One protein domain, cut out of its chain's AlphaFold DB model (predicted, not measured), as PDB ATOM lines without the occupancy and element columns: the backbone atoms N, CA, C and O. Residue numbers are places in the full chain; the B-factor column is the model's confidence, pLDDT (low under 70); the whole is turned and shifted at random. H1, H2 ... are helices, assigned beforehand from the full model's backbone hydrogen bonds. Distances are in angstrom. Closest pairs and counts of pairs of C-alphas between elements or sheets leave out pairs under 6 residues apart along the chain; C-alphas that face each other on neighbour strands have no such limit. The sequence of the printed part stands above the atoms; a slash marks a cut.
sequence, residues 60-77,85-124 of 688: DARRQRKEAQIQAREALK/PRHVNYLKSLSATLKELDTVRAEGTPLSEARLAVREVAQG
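What this domain is: This is residues 60 to 77 and 85 to 124 of the 688 residues of a protein of Poseidonocella sedimentorum (UniProt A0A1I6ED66). Two long helices, H1 and H2, make an open V, coming together near the end of H1 and the beginning of H2, and a short third helix, H3, packs across one arm of that V. After H2 the backbone folds back on itself through residues 108 to 115, and H3 then lies crosswise over residues 97 to 101 of H2, apart from H1. The printed part has 58 residues with three named helices, in the order H1, H2, H3, and no named strand; its class is all helix. The whole is only just compact, close to loose, with a radius of gyration of the C-alphas of 12.3 A, and its C-alphas span 33 by 29 by 16 A along their three main axes.

How they stand to each other: H1, residues 60 to 77, and H2, residues 85 to 107, only just touch, with 3 pairs of C-alphas within 8 A. H1 touches H2 with residues 72 to 76 alone, and H2 touches H1 with residues 88 to 91 alone; the closest C-alphas of the two are those of Ala 72 and Leu 91, 7.1 A apart. The two helices run opposite ways at a steep tilt of 44 degrees. H3, residues 116 to 123, touches H2 with 10 pairs of C-alphas within 8 A, the closest being those of Leu 101 and Val 118, 5.5 A apart. H2 touches H3 with residues 97 to 101 alone. The lines of H2 and H3 are about perpendicular, at 75 degrees. H1 and H3 are apart. In H1, H2 and H3 every pair of O of residue i and N of residue i+4 is within hydrogen-bond range.

Where its parts are: H1 begins at Asp 60, whose C-alpha is at (70.345, 66.383, 61.417), and measures 25.9 A from first to last C-alpha. H2, the longest helix with 23 residues, begins at Pro 85, C-alpha at (84.915, 90.001, 79.113), and measures 33.5 A to the C-alpha of Glu 107. H3 has 8 residues and ends at Gln 123, C-alpha at (78.201, 63.814, 72.225).

The domain as a whole: The two C-alphas farthest apart are those of Pro 85 and Gly 108, 35.2 A. Residues 78 to 84 are cut out and not printed, and the C-alphas of Lys 77 and Pro 85 are 14.5 A apart across the cut. The link from H2 to H3, 8 residues, is short. The mean pLDDT of the printed part is 82.4; 15 residues are under 70, namely 61, 64 to 65, 68 to 69, 71 to 77 and 85 to 87.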
ATOM      1  N   ASP A  60      70.963  65.260  60.699       72.19
ATOM      2  CA  ASP A  60      70.345  66.383  61.417       72.19
ATOM      3  C   ASP A  60      71.264  66.944  62.513       72.19
ATOM      4  O   ASP A  60      71.494  68.155  62.570       72.19
ATOM      5  N   ALA A  61      71.887  66.076  63.317       61.12
ATOM      6  CA  ALA A  61      72.858  66.489  64.330       61.12
ATOM      7  C   ALA A  61      74.088  67.180  63.710       61.12
ATOM      8  O   ALA A  61      74.609  68.164  64.245       61.12
ATOM      9  N   ARG A  62      74.558  66.706  62.545       74.44
ATOM     10  CA  ARG A  62      75.671  67.334  61.815       74.44
ATOM     11  C   ARG A  62      75.292  68.723  61.293       74.44
ATOM     12  O   ARG A  62      76.131  69.624  61.353       74.44
ATOM     13  N   ARG A  63      74.057  68.903  60.809       81.94
ATOM     14  CA  ARG A  63      73.525  70.206  60.375       81.94
ATOM     15  C   ARG A  63      73.436  71.183  61.548       81.94
ATOM     16  O   ARG A  63      74.055  72.243  61.472       81.94
ATOM     17  N   GLN A  64      72.801  70.782  62.652       64.88
ATOM     18  CA  GLN A  64      72.692  71.598  63.871       64.88
ATOM     19  C   GLN A  64      74.073  72.017  64.406       64.88
ATOM     20  O   GLN A  64      74.286  73.173  64.766       64.88
ATOM     21  N   ARG A  65      75.064  71.111  64.382       65.06
ATOM     22  CA  ARG A  65      76.444  71.429  64.789       65.06
ATOM     23  C   ARG A  65      77.097  72.480  63.889       65.06
ATOM     24  O   ARG A  65      77.821  73.343  64.387       65.06
ATOM     25  N   LYS A  66      76.870  72.410  62.575       77.75
ATOM     26  CA  LYS A  66      77.412  73.378  61.612       77.75
ATOM     27  C   LYS A  66      76.763  74.755  61.791       77.75
ATOM     28  O   LYS A  66      77.475  75.754  61.781       77.75
ATOM     29  N   GLU A  67      75.452  74.799  62.017       73.62
ATOM     30  CA  GLU A  67      74.709  76.029  62.324       73.62
ATOM     31  C   GLU A  67      75.198  76.672  63.628       73.62
ATOM     32  O   GLU A  67      75.535  77.854  63.631       73.62
ATOM     33  N   ALA A  68      75.372  75.889  64.698       60.03
ATOM     34  CA  ALA A  68      75.918  76.380  65.964       60.03
ATOM     35  C   ALA A  68      77.352  76.931  65.818       60.03
ATOM     36  O   ALA A  68      77.691  77.958  66.406       60.03
ATOM     37  N   GLN A  69      78.201  76.289  65.003       66.62
ATOM     38  CA  GLN A  69      79.550  76.793  64.708       66.62
ATOM     39  C   GLN A  69      79.534  78.112  63.924       66.62
ATOM     40  O   GLN A  69      80.365  78.985  64.189       66.62
ATOM     41  N   ILE A  70      78.615  78.263  62.965       73.44
ATOM     42  CA  ILE A  70      78.442  79.503  62.195       73.44
ATOM     43  C   ILE A  70      77.953  80.618  63.119       73.44
ATOM     44  O   ILE A  70      78.604  81.658  63.187       73.44
ATOM     45  N   GLN A  71      76.900  80.372  63.905       66.94
ATOM     46  CA  GLN A  71      76.367  81.333  64.875       66.94
ATOM     47  C   GLN A  71      77.428  81.762  65.895       66.94
ATOM     48  O   GLN A  71      77.572  82.950  66.165       66.94
ATOM     49  N   ALA A  72      78.237  80.829  66.408       58.69
ATOM     50  CA  ALA A  72      79.332  81.150  67.324       58.69
ATOM     51  C   ALA A  72      80.413  82.026  66.666       58.69
ATOM     52  O   ALA A  72      80.918  82.953  67.298       58.69
ATOM     53  N   ARG A  73      80.767  81.764  65.399       67.75
ATOM     54  CA  ARG A  73      81.723  82.586  64.634       67.75
ATOM     55  C   ARG A  73      81.176  83.975  64.318       67.75
ATOM     56  O   ARG A  73      81.928  84.941  64.403       67.75
ATOM     57  N   GLU A  74      79.907  84.080  63.937       69.94
ATOM     58  CA  GLU A  74      79.251  85.361  63.664       69.94
ATOM     59  C   GLU A  74      79.078  86.188  64.935       69.94
ATOM     60  O   GLU A  74      79.390  87.376  64.926       69.94
ATOM     61  N   ALA A  75      78.691  85.556  66.046       59.94
ATOM     62  CA  ALA A  75      78.652  86.190  67.357       59.94
ATOM     63  C   ALA A  75      80.032  86.741  67.740       59.94
ATOM     64  O   ALA A  75      80.125  87.901  68.120       59.94
ATOM     65  N   LEU A  76      81.110  85.967  67.538       58.47
ATOM     66  CA  LEU A  76      82.488  86.397  67.819       58.47
ATOM     67  C   LEU A  76      82.922  87.619  66.988       58.47
ATOM     68  O   LEU A  76      83.727  88.414  67.458       58.47
ATOM     69  N   LYS A  77      82.408  87.760  65.756       66.44
ATOM     70  CA  LYS A  77      82.680  88.908  64.873       66.44
ATOM     71  C   LYS A  77      81.880  90.160  65.247       66.44
ATOM     72  O   LYS A  77      82.313  91.254  64.913       66.44
ATOM     73  N   PRO A  85      83.758  90.896  79.286       62.44
ATOM     74  CA  PRO A  85      84.915  90.001  79.113       62.44
ATOM     75  C   PRO A  85      84.621  88.500  79.310       62.44
ATOM     76  O   PRO A  85      85.337  87.631  78.808       62.44
ATOM     77  N   ARG A  86      83.540  88.161  80.021       64.75
ATOM     78  CA  ARG A  86      83.140  86.787  80.337       64.75
ATOM     79  C   ARG A  86      82.503  86.028  79.171       64.75
ATOM     80  O   ARG A  86      82.781  84.835  79.038       64.75
ATOM     81  N   HIS A  87      81.722  86.679  78.302       65.31
ATOM     82  CA  HIS A  87      81.134  86.007  77.131       65.31
ATOM     83  C   HIS A  87      82.222  85.620  76.115       65.31
ATOM     84  O   HIS A  87      82.217  84.527  75.551       65.31
ATOM     85  N   VAL A  88      83.243  86.466  75.967       72.19
ATOM     86  CA  VAL A  88      84.421  86.171  75.141       72.19
ATOM     87  C   VAL A  88      85.180  84.948  75.676       72.19
ATOM     88  O   VAL A  88      85.592  84.079  74.905       72.19
ATOM     89  N   ASN A  89      85.310  84.816  77.000       76.12
ATOM     90  CA  ASN A  89      85.956  83.658  77.620       76.12
ATOM     91  C   ASN A  89      85.179  82.347  77.410       76.12
ATOM     92  O   ASN A  89      85.801  81.281  77.362       76.12
ATOM     93  N   TYR A  90      83.847  82.400  77.269       78.50
ATOM     94  CA  TYR A  90      83.030  81.244  76.887       78.50
ATOM     95  C   TYR A  90      83.413  80.707  75.517       78.50
ATOM     96  O   TYR A  90      83.857  79.561  75.410       78.50
ATOM     97  N   LEU A  91      83.286  81.551  74.497       79.62
ATOM     98  CA  LEU A  91      83.514  81.150  73.114       79.62
ATOM     99  C   LEU A  91      84.962  80.686  72.903       79.62
ATOM    100  O   LEU A  91      85.193  79.712  72.188       79.62
ATOM    101  N   LYS A  92      85.931  81.293  73.604       85.75
ATOM    102  CA  LYS A  92      87.328  80.828  73.630       85.75
ATOM    103  C   LYS A  92      87.474  79.413  74.203       85.75
ATOM    104  O   LYS A  92      88.125  78.578  73.582       85.75
ATOM    105  N   SER A  93      86.859  79.126  75.351       85.50
ATOM    106  CA  SER A  93      86.934  77.806  76.002       85.50
ATOM    107  C   SER A  93      86.250  76.703  75.186       85.50
ATOM    108  O   SER A  93      86.800  75.606  75.042       85.50
ATOM    109  N   LEU A  94      85.087  76.999  74.598       87.19
ATOM    110  CA  LEU A  94      84.398  76.065  73.710       87.19
ATOM    111  C   LEU A  94      85.207  75.821  72.429       87.19
ATOM    112  O   LEU A  94      85.388  74.675  72.030       87.19
ATOM    113  N   SER A  95      85.750  76.880  71.822       90.12
ATOM    114  CA  SER A  95      86.627  76.782  70.650       90.12
ATOM    115  C   SER A  95      87.867  75.927  70.930       90.12
ATOM    116  O   SER A  95      88.204  75.061  70.127       90.12
ATOM    117  N   ALA A  96      88.505  76.093  72.094       92.56
ATOM    118  CA  ALA A  96      89.629  75.254  72.511       92.56
ATOM    119  C   ALA A  96      89.230  73.773  72.644       92.56
ATOM    120  O   ALA A  96      89.920  72.905  72.120       92.56
ATOM    121  N   THR A  97      88.080  73.490  73.262       93.06
ATOM    122  CA  THR A  97      87.578  72.113  73.427       93.06
ATOM    123  C   THR A  97      87.195  71.476  72.085       93.06
ATOM    124  O   THR A  97      87.416  70.288  71.875       93.06
ATOM    125  N   LEU A  98      86.655  72.260  71.145       93.75
ATOM    126  CA  LEU A  98      86.373  71.800  69.782       93.75
ATOM    127  C   LEU A  98      87.655  71.457  69.016       93.75
ATOM    128  O   LEU A  98      87.685  70.431  68.346       93.75
ATOM    129  N   LYS A  99      88.714  72.267  69.147       95.19
ATOM    130  CA  LYS A  99      90.023  71.957  68.551       95.19
ATOM    131  C   LYS A  99      90.616  70.675  69.130       95.19
ATOM    132  O   LYS A  99      91.071  69.832  68.373       95.19
ATOM    133  N   GLU A 100      90.558  70.512  70.451       95.62
ATOM    134  CA  GLU A 100      91.011  69.294  71.136       95.62
ATOM    135  C   GLU A 100      90.237  68.058  70.648       95.62
ATOM    136  O   GLU A 100      90.830  67.018  70.382       95.62
ATOM    137  N   LEU A 101      88.921  68.180  70.436       95.50
ATOM    138  CA  LEU A 101      88.110  67.118  69.837       95.50
ATOM    139  C   LEU A 101      88.552  66.766  68.409       95.50
ATOM    140  O   LEU A 101      88.559  65.591  68.043       95.50
ATOM    141  N   ASP A 102      88.875  67.767  67.594       95.94
ATOM    142  CA  ASP A 102      89.351  67.541  66.228       95.94
ATOM    143  C   ASP A 102      90.718  66.836  66.234       95.94
ATOM    144  O   ASP A 102      90.914  65.909  65.450       95.94
ATOM    145  N   THR A 103      91.609  67.181  67.172       96.25
ATOM    146  CA  THR A 103      92.884  66.477  67.406       96.25
ATOM    147  C   THR A 103      92.668  65.020  67.812       96.25
ATOM    148  O   THR A 103      93.164  64.129  67.131       96.25
ATOM    149  N   VAL A 104      91.841  64.756  68.834       96.12
ATOM    150  CA  VAL A 104      91.501  63.389  69.287       96.12
ATOM    151  C   VAL A 104      90.973  62.532  68.131       96.12
ATOM    152  O   VAL A 104      91.308  61.357  68.011       96.12
ATOM    153  N   ARG A 105      90.167  63.123  67.238       95.06
ATOM    154  CA  ARG A 105      89.644  62.437  66.047       95.06
ATOM    155  C   ARG A 105      90.705  62.195  64.978       95.06
ATOM    156  O   ARG A 105      90.656  61.151  64.337       95.06
ATOM    157  N   ALA A 106      91.608  63.148  64.761       95.81
ATOM    158  CA  ALA A 106      92.687  63.024  63.787       95.81
ATOM    159  C   ALA A 106      93.712  61.956  64.198       95.81
ATOM    160  O   ALA A 106      94.215  61.234  63.343       95.81
ATOM    161  N   GLU A 107      93.972  61.828  65.497       96.50
ATOM    162  CA  GLU A 107      94.908  60.851  66.068       96.50
ATOM    163  C   GLU A 107      94.306  59.444  66.206       96.50
ATOM    164  O   GLU A 107      95.030  58.481  66.444       96.50
ATOM    165  N   GLY A 108      92.984  59.297  66.051       95.31
ATOM    166  CA  GLY A 108      92.292  58.023  66.265       95.31
ATOM    167  C   GLY A 108      92.184  57.618  67.740       95.31
ATOM    168  O   GLY A 108      91.815  56.480  68.032       95.31
ATOM    169  N   THR A 109      92.470  58.538  68.664       94.69
ATOM    170  CA  THR A 109      92.395  58.316  70.110       94.69
ATOM    171  C   THR A 109      90.951  57.997  70.526       94.69
ATOM    172  O   THR A 109      90.028  58.747  70.177       94.69
ATOM    173  N   PRO A 110      90.704  56.908  71.278       94.75
ATOM    174  CA  PRO A 110      89.367  56.582  71.760       94.75
ATOM    175  C   PRO A 110      88.758  57.733  72.571       94.75
ATOM    176  O   PRO A 110      89.360  58.241  73.514       94.75
ATOM    177  N   LEU A 111      87.512  58.121  72.269       90.31
ATOM    178  CA  LEU A 111      86.830  59.193  73.015       90.31
ATOM    179  C   LEU A 111      86.713  58.889  74.516       90.31
ATOM    180  O   LEU A 111      86.598  59.818  75.306       90.31
ATOM    181  N   SER A 112      86.735  57.622  74.933       90.38
ATOM    182  CA  SER A 112      86.756  57.227  76.347       90.38
ATOM    183  C   SER A 112      87.970  57.762  77.109       90.38
ATOM    184  O   SER A 112      87.843  58.027  78.303       90.38
ATOM    185  N   GLU A 113      89.097  57.955  76.422       93.19
ATOM    186  CA  GLU A 113      90.365  58.441  76.980       93.19
ATOM    187  C   GLU A 113      90.468  59.972  76.962       93.19
ATOM    188  O   GLU A 113      91.283  60.560  77.670       93.19
ATOM    189  N   ALA A 114      89.612  60.646  76.189       93.25
ATOM    190  CA  ALA A 114      89.603  62.098  76.116       93.25
ATOM    191  C   ALA A 114      89.086  62.742  77.415       93.25
ATOM    192  O   ALA A 114      88.266  62.186  78.156       93.25
ATOM    193  N   ARG A 115      89.499  63.993  77.652       94.06
ATOM    194  CA  ARG A 115      88.999  64.809  78.763       94.06
ATOM    195  C   ARG A 115      87.475  64.920  78.712       94.06
ATOM    196  O   ARG A 115      86.877  65.052  77.645       94.06
ATOM    197  N   LEU A 116      86.831  64.950  79.879       89.50
ATOM    198  CA  LEU A 116      85.368  64.958  79.992       89.50
ATOM    199  C   LEU A 116      84.682  66.024  79.118       89.50
ATOM    200  O   LEU A 116      83.705  65.718  78.446       89.50
ATOM    201  N   ALA A 117      85.212  67.249  79.061       91.31
ATOM    202  CA  ALA A 117      84.629  68.307  78.234       91.31
ATOM    203  C   ALA A 117      84.668  67.980  76.727       91.31
ATOM    204  O   ALA A 117      83.721  68.289  76.010       91.31
ATOM    205  N   VAL A 118      85.733  67.328  76.244       93.25
ATOM    206  CA  VAL A 118      85.846  66.872  74.848       93.25
ATOM    207  C   VAL A 118      84.789  65.819  74.553       93.25
ATOM    208  O   VAL A 118      84.133  65.871  73.515       93.25
ATOM    209  N   ARG A 119      84.581  64.896  75.498       92.62
ATOM    210  CA  ARG A 119      83.561  63.847  75.406       92.62
ATOM    211  C   ARG A 119      82.155  64.429  75.349       92.62
ATOM    212  O   ARG A 119      81.390  64.054  74.467       92.62
ATOM    213  N   GLU A 120      81.852  65.381  76.227       92.44
ATOM    214  CA  GLU A 120      80.581  66.114  76.235       92.44
ATOM    215  C   GLU A 120      80.350  66.833  74.893       92.44
ATOM    216  O   GLU A 120      79.307  66.659  74.264       92.44
ATOM    217  N   VAL A 121      81.348  67.566  74.384       92.75
ATOM    218  CA  VAL A 121      81.262  68.254  73.081       92.75
ATOM    219  C   VAL A 121      81.116  67.275  71.912       92.75
ATOM    220  O   VAL A 121      80.402  67.563  70.951       92.75
ATOM    221  N   ALA A 122      81.753  66.105  71.980       92.50
ATOM    222  CA  ALA A 122      81.623  65.064  70.964       92.50
ATOM    223  C   ALA A 122      80.211  64.467  70.904       92.50
ATOM    224  O   ALA A 122      79.767  64.093  69.817       92.50
ATOM    225  N   GLN A 123      79.545  64.374  72.058       90.38
ATOM    226  CA  GLN A 123      78.201  63.814  72.225       90.38
ATOM    227  C   GLN A 123      77.092  64.816  71.889       90.38
ATOM    228  O   GLN A 123      76.003  64.410  71.497       90.38
ATOM    229  N   GLY A 124      77.387  66.112  71.978       92.94
ATOM    230  CA  GLY A 124      76.447  67.191  71.705       92.94
ATOM    231  C   GLY A 124      76.242  68.059  72.938       92.94
ATOM    232  O   GLY A 124      76.240  67.577  74.071       92.94
TER     233      GLY A 124